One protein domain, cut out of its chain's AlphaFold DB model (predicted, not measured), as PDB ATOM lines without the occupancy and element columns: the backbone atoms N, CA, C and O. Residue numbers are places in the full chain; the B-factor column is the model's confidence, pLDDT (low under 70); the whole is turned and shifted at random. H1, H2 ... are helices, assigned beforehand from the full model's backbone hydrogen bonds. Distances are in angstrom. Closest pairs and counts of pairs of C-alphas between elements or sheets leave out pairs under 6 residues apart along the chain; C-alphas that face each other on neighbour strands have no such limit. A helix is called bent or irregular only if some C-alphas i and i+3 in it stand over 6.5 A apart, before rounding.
ATOM      1  N   LEU A 114      52.153 -23.398  38.186       93.25
ATOM      2  CA  LEU A 114      53.334 -24.272  38.125       93.25
ATOM      3  C   LEU A 114      54.607 -23.478  37.961       93.25
ATOM      4  O   LEU A 114      54.628 -22.415  37.350       93.25
ATOM      5  N   LYS A 115      55.712 -24.042  38.430       92.56
ATOM      6  CA  LYS A 115      57.015 -23.445  38.193       92.56
ATOM      7  C   LYS A 115      57.401 -23.577  36.718       92.56
ATOM      8  O   LYS A 115      57.323 -24.661  36.129       92.56
ATOM      9  N   LYS A 116      57.871 -22.480  36.115       91.25
ATOM     10  CA  LYS A 116      58.232 -22.429  34.686       91.25
ATOM     11  C   LYS A 116      59.245 -23.505  34.312       91.25
ATOM     12  O   LYS A 116      59.075 -24.195  33.313       91.25
ATOM     13  N   LYS A 117      60.270 -23.685  35.153       90.31
ATOM     14  CA  LYS A 117      61.355 -24.649  34.915       90.31
ATOM     15  C   LYS A 117      60.867 -26.108  34.863       90.31
ATOM     16  O   LYS A 117      61.461 -26.912  34.153       90.31
ATOM     17  N   ASP A 118      59.791 -26.431  35.583       89.38
ATOM     18  CA  ASP A 118      59.303 -27.806  35.755       89.38
ATOM     19  C   ASP A 118      58.200 -28.155  34.736       89.38
ATOM     20  O   ASP A 118      57.938 -29.324  34.461       89.38
ATOM     21  N   THR A 119      57.611 -27.145  34.081       88.00
ATOM     22  CA  THR A 119      56.508 -27.318  33.117       88.00
ATOM     23  C   THR A 119      56.875 -28.282  31.979       88.00
ATOM     24  O   THR A 119      56.097 -29.176  31.653       88.00
ATOM     25  N   ILE A 120      58.083 -28.167  31.413       88.88
ATOM     26  CA  ILE A 120      58.550 -29.060  30.336       88.88
ATOM     27  C   ILE A 120      58.683 -30.505  30.835       88.88
ATOM     28  O   ILE A 120      58.312 -31.442  30.127       88.88
ATOM     29  N   ALA A 121      59.196 -30.697  32.053       90.62
ATOM     30  CA  ALA A 121      59.347 -32.022  32.644       90.62
ATOM     31  C   ALA A 121      57.980 -32.692  32.839       90.62
ATOM     32  O   ALA A 121      57.810 -33.852  32.464       90.62
ATOM     33  N   TYR A 122      56.987 -31.944  33.321       91.25
ATOM     34  CA  TYR A 122      55.623 -32.444  33.466       91.25
ATOM     35  C   TYR A 122      54.954 -32.768  32.130       91.25
ATOM     36  O   TYR A 122      54.366 -33.839  31.993       91.25
ATOM     37  N   MET A 123      55.082 -31.906  31.117       90.25
ATOM     38  CA  MET A 123      54.555 -32.199  29.776       90.25
ATOM     39  C   MET A 123      55.175 -33.478  29.195       90.25
ATOM     40  O   MET A 123      54.467 -34.320  28.637       90.25
ATOM     41  N   ASN A 124      56.486 -33.670  29.378       90.69
ATOM     42  CA  ASN A 124      57.179 -34.890  28.966       90.69
ATOM     43  C   ASN A 124      56.697 -36.121  29.743       90.69
ATOM     44  O   ASN A 124      56.500 -37.178  29.142       90.69
ATOM     45  N   ALA A 125      56.472 -35.994  31.052       90.81
ATOM     46  CA  ALA A 125      55.935 -37.071  31.877       90.81
ATOM     47  C   ALA A 125      54.523 -37.474  31.421       90.81
ATOM     48  O   ALA A 125      54.271 -38.656  31.194       90.81
ATOM     49  N   LEU A 126      53.633 -36.509  31.175       92.00
ATOM     50  CA  LEU A 126      52.282 -36.758  30.658       92.00
ATOM     51  C   LEU A 126      52.316 -37.446  29.289       92.00
ATOM     52  O   LEU A 126      51.593 -38.418  29.065       92.00
ATOM     53  N   LYS A 127      53.204 -37.001  28.392       91.81
ATOM     54  CA  LYS A 127      53.419 -37.657  27.096       91.81
ATOM     55  C   LYS A 127      53.934 -39.085  27.261       91.81
ATOM     56  O   LYS A 127      53.490 -39.973  26.535       91.81
ATOM     57  N   MET A 128      54.835 -39.331  28.212       90.19
ATOM     58  CA  MET A 128      55.345 -40.670  28.511       90.19
ATOM     59  C   MET A 128      54.245 -41.583  29.057       90.19
ATOM     60  O   MET A 128      54.147 -42.729  28.622       90.19
ATOM     61  N   ILE A 129      53.390 -41.078  29.948       90.88
ATOM     62  CA  ILE A 129      52.233 -41.818  30.466       90.88
ATOM     63  C   ILE A 129      51.299 -42.178  29.312       90.88
ATOM     64  O   ILE A 129      51.028 -43.358  29.106       90.88
ATOM     65  N   ALA A 130      50.882 -41.200  28.504       91.81
ATOM     66  CA  ALA A 130      50.005 -41.436  27.358       91.81
ATOM     67  C   ALA A 130      50.614 -42.432  26.357       91.81
ATOM     68  O   ALA A 130      49.940 -43.365  25.918       91.81
ATOM     69  N   SER A 131      51.904 -42.289  26.039       89.06
ATOM     70  CA  SER A 131      52.599 -43.206  25.128       89.06
ATOM     71  C   SER A 131      52.692 -44.616  25.719       89.06
ATOM     72  O   SER A 131      52.413 -45.592  25.029       89.06
ATOM     73  N   THR A 132      52.969 -44.736  27.018       88.12
ATOM     74  CA  THR A 132      52.960 -46.024  27.726       88.12
ATOM     75  C   THR A 132      51.568 -46.651  27.714       88.12
ATOM     76  O   THR A 132      51.447 -47.847  27.464       88.12
ATOM     77  N   SER A 133      50.503 -45.866  27.901       89.75
ATOM     78  CA  SER A 133      49.128 -46.356  27.787       89.75
ATOM     79  C   SER A 133      48.835 -46.891  26.386       89.75
ATOM     80  O   SER A 133      48.364 -48.020  26.268       89.75
ATOM     81  N   VAL A 134      49.144 -46.134  25.324       87.31
ATOM     82  CA  VAL A 134      48.964 -46.585  23.927       87.31
ATOM     83  C   VAL A 134      49.743 -47.869  23.666       87.31
ATOM     84  O   VAL A 134      49.195 -48.817  23.106       87.31
ATOM     85  N   TYR A 135      50.993 -47.924  24.125       83.19
ATOM     86  CA  TYR A 135      51.838 -49.104  23.998       83.19
ATOM     87  C   TYR A 135      51.221 -50.333  24.672       83.19
ATOM     88  O   TYR A 135      51.081 -51.376  24.034       83.19
ATOM     89  N   LEU A 136      50.810 -50.214  25.936       81.81
ATOM     90  CA  LEU A 136      50.230 -51.325  26.689       81.81
ATOM     91  C   LEU A 136      48.864 -51.755  26.134       81.81
ATOM     92  O   LEU A 136      48.569 -52.947  26.110       81.81
ATOM     93  N   MET A 137      48.048 -50.823  25.636       84.38
ATOM     94  CA  MET A 137      46.782 -51.152  24.970       84.38
ATOM     95  C   MET A 137      47.006 -51.958  23.687       84.38
ATOM     96  O   MET A 137      46.382 -53.008  23.511       84.38
ATOM     97  N   ALA A 138      47.938 -51.508  22.839       79.12
ATOM     98  CA  ALA A 138      48.335 -52.229  21.631       79.12
ATOM     99  C   ALA A 138      48.897 -53.621  21.959       79.12
ATOM    100  O   ALA A 138      48.652 -54.586  21.237       79.12
ATOM    101  N   LEU A 139      49.620 -53.736  23.074       76.06
ATOM    102  CA  LEU A 139      50.236 -54.980  23.520       76.06
ATOM    103  C   LEU A 139      49.235 -55.999  24.076       76.06
ATOM    104  O   LEU A 139      49.403 -57.200  23.860       76.06
ATOM    105  N   TYR A 140      48.237 -55.549  24.838       77.12
ATOM    106  CA  TYR A 140      47.354 -56.435  25.600       77.12
ATOM    107  C   TYR A 140      46.010 -56.724  24.937       77.12
ATOM    108  O   TYR A 140      45.340 -57.660  25.368       77.12
ATOM    109  N   SER A 141      45.599 -55.963  23.923       74.56
ATOM    110  CA  SER A 141      44.300 -56.160  23.276       74.56
ATOM    111  C   SER A 141      44.411 -56.184  21.756       74.56
ATOM    112  O   SER A 141      44.253 -57.258  21.189       74.56
ATOM    113  N   ASP A 142      44.677 -55.043  21.113       71.25
ATOM    114  CA  ASP A 142      44.909 -54.861  19.669       71.25
ATOM    115  C   ASP A 142      45.077 -53.342  19.396       71.25
ATOM    116  O   ASP A 142      45.160 -52.543  20.331       71.25
ATOM    117  N   LEU A 143      45.052 -52.909  18.134       74.62
ATOM    118  CA  LEU A 143      44.943 -51.506  17.724       74.62
ATOM    119  C   LEU A 143      43.554 -50.890  17.948       74.62
ATOM    120  O   LEU A 143      43.430 -49.668  17.998       74.62
ATOM    121  N   GLU A 144      42.497 -51.696  18.052       77.00
ATOM    122  CA  GLU A 144      41.121 -51.184  18.156       77.00
ATOM    123  C   GLU A 144      40.914 -50.200  19.325       77.00
ATOM    124  O   GLU A 144      40.377 -49.116  19.088       77.00
ATOM    125  N   PRO A 145      41.401 -50.479  20.553       77.81
ATOM    126  CA  PRO A 145      41.252 -49.565  21.686       77.81
ATOM    127  C   PRO A 145      41.939 -48.214  21.484       77.81
ATOM    128  O   PRO A 145      41.538 -47.231  22.105       77.81
ATOM    129  N   ILE A 146      42.960 -48.144  20.621       81.88
ATOM    130  CA  ILE A 146      43.718 -46.909  20.406       81.88
ATOM    131  C   ILE A 146      43.161 -46.054  19.264       81.88
ATOM    132  O   ILE A 146      43.460 -44.866  19.214       81.88
ATOM    133  N   LYS A 147      42.306 -46.600  18.388       79.19
ATOM    134  CA  LYS A 147      41.741 -45.862  17.237       79.19
ATOM    135  C   LYS A 147      40.919 -44.639  17.638       79.19
ATOM    136  O   LYS A 147      40.879 -43.663  16.900       79.19
ATOM    137  N   ASN A 148      40.276 -44.701  18.801       81.81
ATOM    138  CA  ASN A 148      39.433 -43.621  19.318       81.81
ATOM    139  C   ASN A 148      40.203 -42.643  20.218       81.81
ATOM    140  O   ASN A 148      39.614 -41.706  20.759       81.81
ATOM    141  N   LEU A 149      41.508 -42.855  20.405       88.25
ATOM    142  CA  LEU A 149      42.359 -41.952  21.165       88.25
ATOM    143  C   LEU A 149      42.929 -40.879  20.247       88.25
ATOM    144  O   LEU A 149      43.287 -41.121  19.100       88.25
ATOM    145  N   THR A 150      43.058 -39.675  20.786       87.31
ATOM    146  CA  THR A 150      43.620 -38.528  20.074       87.31
ATOM    147  C   THR A 150      44.620 -37.830  20.976       87.31
ATOM    148  O   THR A 150      44.309 -37.569  22.141       87.31
ATOM    149  N   TRP A 151      45.780 -37.480  20.428       90.31
ATOM    150  CA  TRP A 151      46.790 -36.683  21.114       90.31
ATOM    151  C   TRP A 151      47.162 -35.456  20.295       90.31
ATOM    152  O   TRP A 151      47.435 -35.560  19.098       90.31
ATOM    153  N   VAL A 152      47.205 -34.303  20.956       87.19
ATOM    154  CA  VAL A 152      47.539 -33.020  20.339       87.19
ATOM    155  C   VAL A 152      48.717 -32.435  21.107       87.19
ATOM    156  O   VAL A 152      48.579 -32.112  22.276       87.19
ATOM    157  N   ASP A 153      49.877 -32.299  20.464       82.00
ATOM    158  CA  ASP A 153      51.085 -31.760  21.117       82.00
ATOM    159  C   ASP A 153      51.053 -30.224  21.281       82.00
ATOM    160  O   ASP A 153      51.931 -29.655  21.920       82.00
ATOM    161  N   THR A 154      50.062 -29.541  20.699       85.81
ATOM    162  CA  THR A 154      49.951 -28.070  20.719       85.81
ATOM    163  C   THR A 154      49.093 -27.523  21.859       85.81
ATOM    164  O   THR A 154      48.935 -26.309  21.956       85.81
ATOM    165  N   VAL A 155      48.480 -28.387  22.669       85.56
ATOM    166  CA  VAL A 155      47.625 -27.955  23.785       85.56
ATOM    167  C   VAL A 155      48.447 -27.701  25.048       85.56
ATOM    168  O   VAL A 155      49.587 -28.151  25.164       85.56
ATOM    169  N   GLY A 156      47.868 -26.955  25.987       88.38
ATOM    170  CA  GLY A 156      48.494 -26.664  27.268       88.38
ATOM    171  C   GLY A 156      48.521 -27.872  28.203       88.38
ATOM    172  O   GLY A 156      47.947 -28.932  27.948       88.38
ATOM    173  N   ILE A 157      49.202 -27.696  29.337       89.50
ATOM    174  CA  ILE A 157      49.362 -28.753  30.339       89.50
ATOM    175  C   ILE A 157      48.020 -29.238  30.915       89.50
ATOM    176  O   ILE A 157      47.881 -30.428  31.176       89.50
ATOM    177  N   GLN A 158      47.015 -28.361  31.038       88.06
ATOM    178  CA  GLN A 158      45.681 -28.736  31.534       88.06
ATOM    179  C   GLN A 158      45.008 -29.744  30.614       88.06
ATOM    180  O   GLN A 158      44.515 -30.781  31.054       88.06
ATOM    181  N   GLU A 159      45.011 -29.459  29.315       89.88
ATOM    182  CA  GLU A 159      44.393 -30.318  28.318       89.88
ATOM    183  C   GLU A 159      45.130 -31.658  28.218       89.88
ATOM    184  O   GLU A 159      44.490 -32.695  28.020       89.88
ATOM    185  N   MET A 160      46.455 -31.663  28.409       91.94
ATOM    186  CA  MET A 160      47.245 -32.895  28.491       91.94
ATOM    187  C   MET A 160      46.872 -33.728  29.724       91.94
ATOM    188  O   MET A 160      46.623 -34.926  29.579       91.94
ATOM    189  N   ILE A 161      46.791 -33.118  30.914       91.38
ATOM    190  CA  ILE A 161      46.364 -33.789  32.157       91.38
ATOM    191  C   ILE A 161      44.971 -34.386  31.969       91.38
ATOM    192  O   ILE A 161      44.763 -35.578  32.205       91.38
ATOM    193  N   TYR A 162      44.030 -33.581  31.470       90.19
ATOM    194  CA  TYR A 162      42.667 -34.019  31.204       90.19
ATOM    195  C   TYR A 162      42.640 -35.212  30.246       90.19
ATOM    196  O   TYR A 162      41.980 -36.214  30.526       90.19
ATOM    197  N   ALA A 163      43.378 -35.149  29.133       91.88
ATOM    198  CA  ALA A 163      43.446 -36.244  28.173       91.88
ATOM    199  C   ALA A 163      43.993 -37.526  28.818       91.88
ATOM    200  O   ALA A 163      43.399 -38.594  28.647       91.88
ATOM    201  N   VAL A 164      45.082 -37.436  29.584       92.62
ATOM    202  CA  VAL A 164      45.675 -38.589  30.277       92.62
ATOM    203  C   VAL A 164      44.678 -39.214  31.254       92.62
ATOM    204  O   VAL A 164      44.416 -40.416  31.170       92.62
ATOM    205  N   ASN A 165      44.065 -38.403  32.117       90.56
ATOM    206  CA  ASN A 165      43.229 -38.887  33.216       90.56
ATOM    207  C   ASN A 165      41.846 -39.371  32.762       90.56
ATOM    208  O   ASN A 165      41.291 -40.277  33.377       90.56
ATOM    209  N   THR A 166      41.294 -38.814  31.680       89.25
ATOM    210  CA  THR A 166      39.931 -39.147  31.222       89.25
ATOM    211  C   THR A 166      39.883 -40.054  29.999       89.25
ATOM    212  O   THR A 166      38.874 -40.723  29.786       89.25
ATOM    213  N   LYS A 167      40.958 -40.113  29.201       91.00
ATOM    214  CA  LYS A 167      41.002 -40.914  27.966       91.00
ATOM    215  C   LYS A 167      42.020 -42.041  28.052       91.00
ATOM    216  O   LYS A 167      41.636 -43.201  27.964       91.00
ATOM    217  N   PHE A 168      43.304 -41.729  28.244       92.50
ATOM    218  CA  PHE A 168      44.376 -42.729  28.116       92.50
ATOM    219  C   PHE A 168      44.401 -43.739  29.266       92.50
ATOM    220  O   PHE A 168      44.403 -44.945  29.010       92.50
ATOM    221  N   LEU A 169      44.397 -43.274  30.519       91.19
ATOM    222  CA  LEU A 169      44.414 -44.165  31.682       91.19
ATOM    223  C   LEU A 169      43.128 -45.002  31.783       91.19
ATOM    224  O   LEU A 169      43.246 -46.221  31.923       91.19
ATOM    225  N   PRO A 170      41.913 -44.436  31.625       90.56
ATOM    226  CA  PRO A 170      40.694 -45.242  31.619       90.56
ATOM    227  C   PRO A 170      40.653 -46.265  30.481       90.56
ATOM    228  O   PRO A 170      40.263 -47.411  30.712       90.56
ATOM    229  N   ALA A 171      41.098 -45.894  29.273       90.31
ATOM    230  CA  ALA A 171      41.172 -46.827  28.150       90.31
ATOM    231  C   ALA A 171      42.124 -47.990  28.457       90.31
ATOM    232  O   ALA A 171      41.743 -49.146  28.270       90.31
ATOM    233  N   LEU A 172      43.302 -47.717  29.028       89.00
ATOM    234  CA  LEU A 172      44.222 -48.762  29.476       89.00
ATOM    235  C   LEU A 172      43.580 -49.675  30.532       89.00
ATOM    236  O   LEU A 172      43.646 -50.894  30.403       89.00
ATOM    237  N   CYS A 173      42.923 -49.107  31.543       88.12
ATOM    238  CA  CYS A 173      42.252 -49.874  32.598       88.12
ATOM    239  C   CYS A 173      41.102 -50.750  32.074       88.12
ATOM    240  O   CYS A 173      40.747 -51.745  32.706       88.12
ATOM    241  N   SER A 174      40.513 -50.400  30.927       87.12
ATOM    242  CA  SER A 174      39.462 -51.197  30.286       87.12
ATOM    243  C   SER A 174      39.992 -52.430  29.541       87.12
ATOM    244  O   SER A 174      39.225 -53.355  29.251       87.12
ATOM    245  N   VAL A 175      41.298 -52.477  29.253       84.62
ATOM    246  CA  VAL A 175      41.915 -53.588  28.530       84.62
ATOM    247  C   VAL A 175      42.014 -54.822  29.420       84.62
ATOM    248  O   VAL A 175      42.665 -54.833  30.463       84.62
TER     249      VAL A 175
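Overview. This is residues 114 to 175 of the 349 residues of an uncharacterized protein of Butyrivibrio crossotus DSM 2876 (UniProt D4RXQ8). Two helices, H1 and the shorter H3, lie side by side and run the same way, and the chain returns between them through little H2 and the stretch of residues 148 to 156. The 62 printed residues hold three named helices, H1, H2, H3 in order, and no named strand: all helix. The whole is a compact rod, with a radius of gyration of the C-alphas of 12.2 A and spans of 38 by 16 by 16 A.

Along the chain. H1, residues 116 to 140, begins at C-alpha (58.232, -22.429, 34.686) and is 36.8 A long. It is only just irregular, C-alphas 117 and 120 being 6.9 A apart. H2 is residues 144 to 147, 5.4 A. H3, residues 157 to 174, 24.5 A, ends at C-alpha (39.462, -51.197, 30.286); it is only just irregular, C-alphas 166 and 169 being 6.7 A apart.

Arrangement. H1 and H3 touch, closest at the C-alphas of Met 137 and Leu 172, 5.7 A, at a shallow tilt of 21 degrees. H1 touches H2 with residues 134 to 138 alone, closest at the C-alphas of Val 134 and Ile 146, 6.3 A. H2 and H3 are close but not clearly touching: the C-alphas of Pro 145 and Ala 171 are closest, 7.0 A. O i to N i+4 pairs are within hydrogen-bond range in 19 of 21 for H1 and 12 of 14 for H3; H2 is too short for one.

Size, cuts and confidence. The C-alphas farthest apart, of Lys 115 and Asp 142, are 38.4 A apart. The printed part has no cut; the link H1 to H2 is tight, H2 to H3 short. No printed residue is under pLDDT 70.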